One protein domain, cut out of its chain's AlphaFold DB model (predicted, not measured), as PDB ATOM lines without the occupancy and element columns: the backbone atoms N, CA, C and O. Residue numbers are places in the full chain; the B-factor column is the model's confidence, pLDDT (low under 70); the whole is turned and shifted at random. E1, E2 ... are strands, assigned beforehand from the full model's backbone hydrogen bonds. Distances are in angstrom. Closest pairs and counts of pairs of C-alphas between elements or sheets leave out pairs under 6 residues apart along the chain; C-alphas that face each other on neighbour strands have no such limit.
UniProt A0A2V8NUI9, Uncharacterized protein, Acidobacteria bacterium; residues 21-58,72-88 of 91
ATOM      1  N   HIS A  21       0.156   6.112  20.659       86.69
ATOM      2  CA  HIS A  21       1.122   6.756  19.775       86.69
ATOM      3  C   HIS A  21       1.889   5.699  18.970       86.69
ATOM      4  O   HIS A  21       2.409   4.738  19.532       86.69
ATOM      5  N   ILE A  22       1.977   5.883  17.654       86.19
ATOM      6  CA  ILE A  22       2.654   4.975  16.726       86.19
ATOM      7  C   ILE A  22       3.755   5.738  15.996       86.19
ATOM      8  O   ILE A  22       3.512   6.789  15.408       86.19
ATOM      9  N   MET A  23       4.959   5.177  15.997       87.19
ATOM     10  CA  MET A  23       6.100   5.646  15.222       87.19
ATOM     11  C   MET A  23       6.441   4.633  14.130       87.19
ATOM     12  O   MET A  23       6.781   3.486  14.422       87.19
ATOM     13  N   LEU A  24       6.405   5.061  12.872       82.19
ATOM     14  CA  LEU A  24       6.840   4.263  11.724       82.19
ATOM     15  C   LEU A  24       8.240   4.707  11.314       82.19
ATOM     16  O   LEU A  24       8.446   5.899  11.105       82.19
ATOM     17  N   SER A  25       9.185   3.778  11.150       76.56
ATOM     18  CA  SER A  25      10.485   4.057  10.526       76.56
ATOM     19  C   SER A  25      10.656   3.227   9.258       76.56
ATOM     20  O   SER A  25      10.817   2.005   9.328       76.56
ATOM     21  N   SER A  26      10.691   3.883   8.095       67.50
ATOM     22  CA  SER A  26      10.966   3.199   6.822       67.50
ATOM     23  C   SER A  26      12.423   2.744   6.692       67.50
ATOM     24  O   SER A  26      12.715   1.823   5.939       67.50
ATOM     25  N   LEU A  27      13.330   3.329   7.482       67.50
ATOM     26  CA  LEU A  27      14.768   3.035   7.481       67.50
ATOM     27  C   LEU A  27      15.100   1.691   8.142       67.50
ATOM     28  O   LEU A  27      16.082   1.045   7.789       67.50
ATOM     29  N   ARG A  28      14.288   1.272   9.117       68.75
ATOM     30  CA  ARG A  28      14.492   0.018   9.861       68.75
ATOM     31  C   ARG A  28      13.429  -1.037   9.579       68.75
ATOM     32  O   ARG A  28      13.533  -2.134  10.117       68.75
ATOM     33  N   GLY A  29      12.420  -0.711   8.766       75.88
ATOM     34  CA  GLY A  29      11.275  -1.589   8.532       75.88
ATOM     35  C   GLY A  29      10.617  -1.998   9.849       75.88
ATOM     36  O   GLY A  29      10.300  -3.167  10.039       75.88
ATOM     37  N   MET A  30      10.496  -1.058  10.787       79.56
ATOM     38  CA  MET A  30       9.950  -1.297  12.121       79.56
ATOM     39  C   MET A  30       8.908  -0.236  12.450       79.56
ATOM     40  O   MET A  30       9.097   0.955  12.184       79.56
ATOM     41  N   VAL A  31       7.833  -0.696  13.068       83.06
ATOM     42  CA  VAL A  31       6.803   0.123  13.687       83.06
ATOM     43  C   VAL A  31       6.904  -0.049  15.191       83.06
ATOM     44  O   VAL A  31       6.921  -1.175  15.684       83.06
ATOM     45  N   THR A  32       6.958   1.064  15.907       85.69
ATOM     46  CA  THR A  32       6.936   1.091  17.366       85.69
ATOM     47  C   THR A  32       5.628   1.712  17.819       85.69
ATOM     48  O   THR A  32       5.284   2.808  17.386       85.69
ATOM     49  N   GLU A  33       4.916   1.042  18.709       86.94
ATOM     50  CA  GLU A  33       3.691   1.538  19.324       86.94
ATOM     51  C   GLU A  33       3.909   1.724  20.824       86.94
ATOM     52  O   GLU A  33       4.536   0.893  21.487       86.94
ATOM     53  N   VAL A  34       3.368   2.818  21.347       87.31
ATOM     54  CA  VAL A  34       3.260   3.101  22.772       87.31
ATOM     55  C   VAL A  34       1.794   3.348  23.078       87.31
ATOM     56  O   VAL A  34       1.185   4.260  22.522       87.31
ATOM     57  N   GLU A  35       1.232   2.552  23.975       85.44
ATOM     58  CA  GLU A  35      -0.143   2.706  24.434       85.44
ATOM     59  C   GLU A  35      -0.174   2.846  25.950       85.44
ATOM     60  O   GLU A  35       0.388   2.020  26.665       85.44
ATOM     61  N   ARG A  36      -0.837   3.880  26.453       82.94
ATOM     62  CA  ARG A  36      -1.138   4.013  27.871       82.94
ATOM     63  C   ARG A  36      -2.391   3.209  28.193       82.94
ATOM     64  O   ARG A  36      -3.435   3.427  27.585       82.94
ATOM     65  N   ILE A  37      -2.288   2.321  29.175       84.12
ATOM     66  CA  ILE A  37      -3.369   1.400  29.566       84.12
ATOM     67  C   ILE A  37      -4.028   1.768  30.908       84.12
ATOM     68  O   ILE A  37      -4.848   1.013  31.417       84.12
ATOM     69  N   GLY A  38      -3.689   2.936  31.461       79.38
ATOM     70  CA  GLY A  38      -4.221   3.461  32.722       79.38
ATOM     71  C   GLY A  38      -3.200   3.415  33.856       79.38
ATOM     72  O   GLY A  38      -2.024   3.138  33.625       79.38
ATOM     73  N   ALA A  39      -3.646   3.689  35.080       78.50
ATOM     74  CA  ALA A  39      -2.808   3.627  36.270       78.50
ATOM     75  C   ALA A  39      -2.961   2.271  36.972       78.50
ATOM     76  O   ALA A  39      -4.078   1.794  37.171       78.50
ATOM     77  N   ALA A  40      -1.849   1.661  37.385       72.38
ATOM     78  CA  ALA A  40      -1.886   0.504  38.276       72.38
ATOM     79  C   ALA A  40      -1.757   0.974  39.729       72.38
ATOM     80  O   ALA A  40      -0.939   1.848  40.039       72.38
ATOM     81  N   SER A  41      -2.560   0.395  40.628       70.19
ATOM     82  CA  SER A  41      -2.544   0.738  42.054       70.19
ATOM     83  C   SER A  41      -1.124   0.658  42.618       70.19
ATOM     84  O   SER A  41      -0.497  -0.396  42.608       70.19
ATOM     85  N   GLY A  42      -0.620   1.797  43.095       71.25
ATOM     86  CA  GLY A  42       0.708   1.914  43.702       71.25
ATOM     87  C   GLY A  42       1.891   2.012  42.729       71.25
ATOM     88  O   GLY A  42       3.007   2.218  43.196       71.25
ATOM     89  N   ALA A  43       1.679   1.911  41.411       74.38
ATOM     90  CA  ALA A  43       2.756   1.925  40.409       74.38
ATOM     91  C   ALA A  43       2.703   3.116  39.430       74.38
ATOM     92  O   ALA A  43       3.622   3.295  38.634       74.38
ATOM     93  N   GLY A  44       1.664   3.955  39.504       80.44
ATOM     94  CA  GLY A  44       1.493   5.097  38.604       80.44
ATOM     95  C   GLY A  44       1.040   4.681  37.202       80.44
ATOM     96  O   GLY A  44       0.413   3.636  37.017       80.44
ATOM     97  N   GLU A  45       1.321   5.530  36.213       82.06
ATOM     98  CA  GLU A  45       0.878   5.324  34.832       82.06
ATOM     99  C   GLU A  45       1.563   4.133  34.164       82.06
ATOM    100  O   GLU A  45       2.789   4.019  34.154       82.06
ATOM    101  N   CYS A  46       0.757   3.268  33.554       82.75
ATOM    102  CA  CYS A  46       1.199   2.057  32.886       82.75
ATOM    103  C   CYS A  46       1.127   2.199  31.368       82.75
ATOM    104  O   CYS A  46       0.150   2.696  30.798       82.75
ATOM    105  N   TYR A  47       2.168   1.693  30.710       85.75
ATOM    106  CA  TYR A  47       2.336   1.759  29.267       85.75
ATOM    107  C   TYR A  47       2.682   0.382  28.706       85.75
ATOM    108  O   TYR A  47       3.440  -0.378  29.309       85.75
ATOM    109  N   VAL A  48       2.164   0.090  27.521       86.25
ATOM    110  CA  VAL A  48       2.523  -1.068  26.708       86.25
ATOM    111  C   VAL A  48       3.348  -0.586  25.524       86.25
ATOM    112  O   VAL A  48       2.952   0.336  24.812       86.25
ATOM    113  N   LEU A  49       4.496  -1.227  25.316       86.50
ATOM    114  CA  LEU A  49       5.366  -1.015  24.163       86.50
ATOM    115  C   LEU A  49       5.239  -2.207  23.218       86.50
ATOM    116  O   LEU A  49       5.437  -3.348  23.643       86.50
ATOM    117  N   ARG A  50       4.936  -1.957  21.942       85.75
ATOM    118  CA  ARG A  50       4.879  -3.000  20.906       85.75
ATOM    119  C   ARG A  50       5.808  -2.658  19.752       85.75
ATOM    120  O   ARG A  50       5.984  -1.495  19.395       85.75
ATOM    121  N   PHE A  51       6.413  -3.689  19.175       83.12
ATOM    122  CA  PHE A  51       7.323  -3.572  18.044       83.12
ATOM    123  C   PHE A  51       6.863  -4.518  16.944       83.12
ATOM    124  O   PHE A  51       6.745  -5.722  17.162       83.12
ATOM    125  N   HIS A  52       6.634  -3.977  15.755       79.75
ATOM    126  CA  HIS A  52       6.186  -4.741  14.602       79.75
ATOM    127  C   HIS A  52       7.209  -4.586  13.493       79.75
ATOM    128  O   HIS A  52       7.595  -3.472  13.140       79.75
ATOM    129  N   LYS A  53       7.637  -5.704  12.913       80.31
ATOM    130  CA  LYS A  53       8.376  -5.656  11.659       80.31
ATOM    131  C   LYS A  53       7.404  -5.205  10.576       80.31
ATOM    132  O   LYS A  53       6.368  -5.835  10.388       80.31
ATOM    133  N   ALA A  54       7.723  -4.110   9.898       69.00
ATOM    134  CA  ALA A  54       6.958  -3.610   8.770       69.00
ATOM    135  C   ALA A  54       7.119  -4.599   7.607       69.00
ATOM    136  O   ALA A  54       8.050  -4.505   6.808       69.00
ATOM    137  N   SER A  55       6.244  -5.601   7.549       66.81
ATOM    138  CA  SER A  55       5.863  -6.194   6.273       66.81
ATOM    139  C   SER A  55       4.924  -5.224   5.543       66.81
ATOM    140  O   SER A  55       4.563  -4.178   6.083       66.81
ATOM    141  N   VAL A  56       4.597  -5.550   4.294       58.09
ATOM    142  CA  VAL A  56       3.994  -4.693   3.254       58.09
ATOM    143  C   VAL A  56       2.824  -3.796   3.713       58.09
ATOM    144  O   VAL A  56       2.645  -2.727   3.143       58.09
ATOM    145  N   ASP A  57       2.114  -4.135   4.792       62.50
ATOM    146  CA  ASP A  57       0.908  -3.437   5.244       62.50
ATOM    147  C   ASP A  57       1.062  -2.682   6.574       62.50
ATOM    148  O   ASP A  57       0.270  -2.831   7.507       62.50
ATOM    149  N   SER A  58       2.047  -1.787   6.664       64.06
ATOM    150  CA  SER A  58       2.168  -0.864   7.807       64.06
ATOM    151  C   SER A  58       0.919   0.009   8.016       64.06
ATOM    152  O   SER A  58       0.671   0.439   9.136       64.06
ATOM    153  N   SER A  72     -10.062   9.604  14.560       73.62
ATOM    154  CA  SER A  72      -9.081   9.846  13.506       73.62
ATOM    155  C   SER A  72      -7.659   9.918  14.062       73.62
ATOM    156  O   SER A  72      -7.386  10.640  15.029       73.62
ATOM    157  N   TRP A  73      -6.734   9.243  13.387       81.25
ATOM    158  CA  TRP A  73      -5.308   9.462  13.587       81.25
ATOM    159  C   TRP A  73      -4.911  10.858  13.118       81.25
ATOM    160  O   TRP A  73      -5.260  11.282  12.016       81.25
ATOM    161  N   ILE A  74      -4.123  11.546  13.936       84.19
ATOM    162  CA  ILE A  74      -3.422  12.765  13.542       84.19
ATOM    163  C   ILE A  74      -1.941  12.419  13.509       84.19
ATOM    164  O   ILE A  74      -1.423  11.813  14.447       84.19
ATOM    165  N   GLY A  75      -1.254  12.784  12.431       86.31
ATOM    166  CA  GLY A  75       0.154  12.452  12.276       86.31
ATOM    167  C   GLY A  75       0.988  13.568  11.682       86.31
ATOM    168  O   GLY A  75       0.480  14.484  11.037       86.31
ATOM    169  N   PHE A  76       2.292  13.464  11.901       86.44
ATOM    170  CA  PHE A  76       3.297  14.327  11.300       86.44
ATOM    171  C   PHE A  76       4.549  13.519  10.961       86.44
ATOM    172  O   PHE A  76       4.834  12.474  11.551       86.44
ATOM    173  N   ARG A  77       5.320  14.016   9.996       86.31
ATOM    174  CA  ARG A  77       6.616  13.443   9.640       86.31
ATOM    175  C   ARG A  77       7.689  14.043  10.541       86.31
ATOM    176  O   ARG A  77       7.933  15.248  10.490       86.31
ATOM    177  N   PHE A  78       8.334  13.219  11.356       78.19
ATOM    178  CA  PHE A  78       9.448  13.634  12.202       78.19
ATOM    179  C   PHE A  78      10.769  13.220  11.559       78.19
ATOM    180  O   PHE A  78      11.239  12.115  11.778       78.19
ATOM    181  N   ARG A  79      11.420  14.111  10.803       78.62
ATOM    182  CA  ARG A  79      12.624  13.780  10.004       78.62
ATOM    183  C   ARG A  79      12.352  12.721   8.922       78.62
ATOM    184  O   ARG A  79      11.348  12.017   8.936       78.62
ATOM    185  N   ASP A  80      13.269  12.628   7.964       78.00
ATOM    186  CA  ASP A  80      13.187  11.849   6.721       78.00
ATOM    187  C   ASP A  80      12.284  10.609   6.777       78.00
ATOM    188  O   ASP A  80      11.188  10.603   6.228       78.00
ATOM    189  N   ALA A  81      12.732   9.541   7.425       74.38
ATOM    190  CA  ALA A  81      12.101   8.231   7.342       74.38
ATOM    191  C   ALA A  81      11.117   7.936   8.479       74.38
ATOM    192  O   ALA A  81      10.665   6.793   8.575       74.38
ATOM    193  N   HIS A  82      10.827   8.904   9.359       81.56
ATOM    194  CA  HIS A  82      10.010   8.655  10.541       81.56
ATOM    195  C   HIS A  82       8.690   9.417  10.509       81.56
ATOM    196  O   HIS A  82       8.634  10.624  10.276       81.56
ATOM    197  N   TRP A  83       7.617   8.690  10.785       86.31
ATOM    198  CA  TRP A  83       6.280   9.241  10.940       86.31
ATOM    199  C   TRP A  83       5.777   8.967  12.342       86.31
ATOM    200  O   TRP A  83       5.970   7.864  12.849       86.31
ATOM    201  N   SER A  84       5.120   9.955  12.933       87.19
ATOM    202  CA  SER A  84       4.509   9.869  14.254       87.19
ATOM    203  C   SER A  84       3.010  10.084  14.123       87.19
ATOM    204  O   SER A  84       2.585  11.055  13.499       87.19
ATOM    205  N   PHE A  85       2.223   9.197  14.721       87.31
ATOM    206  CA  PHE A  85       0.765   9.239  14.706       87.31
ATOM    207  C   PHE A  85       0.229   9.113  16.121       87.31
ATOM    208  O   PHE A  85       0.618   8.209  16.856       87.31
ATOM    209  N   VAL A  86      -0.688   9.993  16.493       85.88
ATOM    210  CA  VAL A  86      -1.429   9.933  17.751       85.88
ATOM    211  C   VAL A  86      -2.902   9.740  17.460       85.88
ATOM    212  O   VAL A  86      -3.437  10.284  16.489       85.88
ATOM    213  N   LYS A  87      -3.570   8.972  18.311       79.38
ATOM    214  CA  LYS A  87      -5.020   8.859  18.254       79.38
ATOM    215  C   LYS A  87      -5.622  10.020  19.039       79.38
ATOM    216  O   LYS A  87      -5.359  10.145  20.236       79.38
ATOM    217  N   ALA A  88      -6.350  10.905  18.359       66.50
ATOM    218  CA  ALA A  88      -6.983  12.044  19.017       66.50
ATOM    219  C   ALA A  88      -8.057  11.553  20.002       66.50
ATOM    220  O   ALA A  88      -8.779  10.616  19.679       66.50
TER     221      ALA A  88
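AT A GLANCE: This is residues 21 to 58 and 72 to 88 of the 91 residues of an uncharacterized protein of Acidobacteria bacterium (UniProt A0A2V8NUI9). One twisted sheet stands alone, the long hairpin of E2 and E3 reaching well beyond the shorter E1, E5 and E4. The 55 printed residues hold no named helix and five strands, E1 to E5 along the chain, in the sheet order E3 - E2 - E1 - E5 - E4, all antiparallel. The class is all strand; the whole is loose, radius of gyration of the C-alphas 13.2 A, spanning 39 by 22 by 19 A.

HOW THE PARTS SIT: E1, residues 21 to 25, E2, residues 30 to 40, and E3, residues 44 to 53, form a meander, each strand the antiparallel neighbour of the one before. Within hydrogen-bond range are N 23 and O 32, 2.8 A, and N 33 and O 50, 2.8 A. E5, residues 82 to 87, neighbours E1, N 22 and O 85 being 2.8 A apart. E5 forms a hairpin with edge strand E4, residues 73 to 77, N 76 and O 84 being 2.9 A apart.

IN THESE COORDINATES: E1 begins at C-alpha 21 (1.122, 6.756, 19.775); E5 ends at C-alpha 87 (-5.020, 8.859, 18.254). E2 measures 28.8 A, E3 29.8 A.

THE WHOLE: Residues 59 to 71 are not printed; C-alphas 58 and 72 are 16.5 A apart. Links printed whole are tight. pLDDT is under 70 at residues 26 to 28, 54 to 58 and 88.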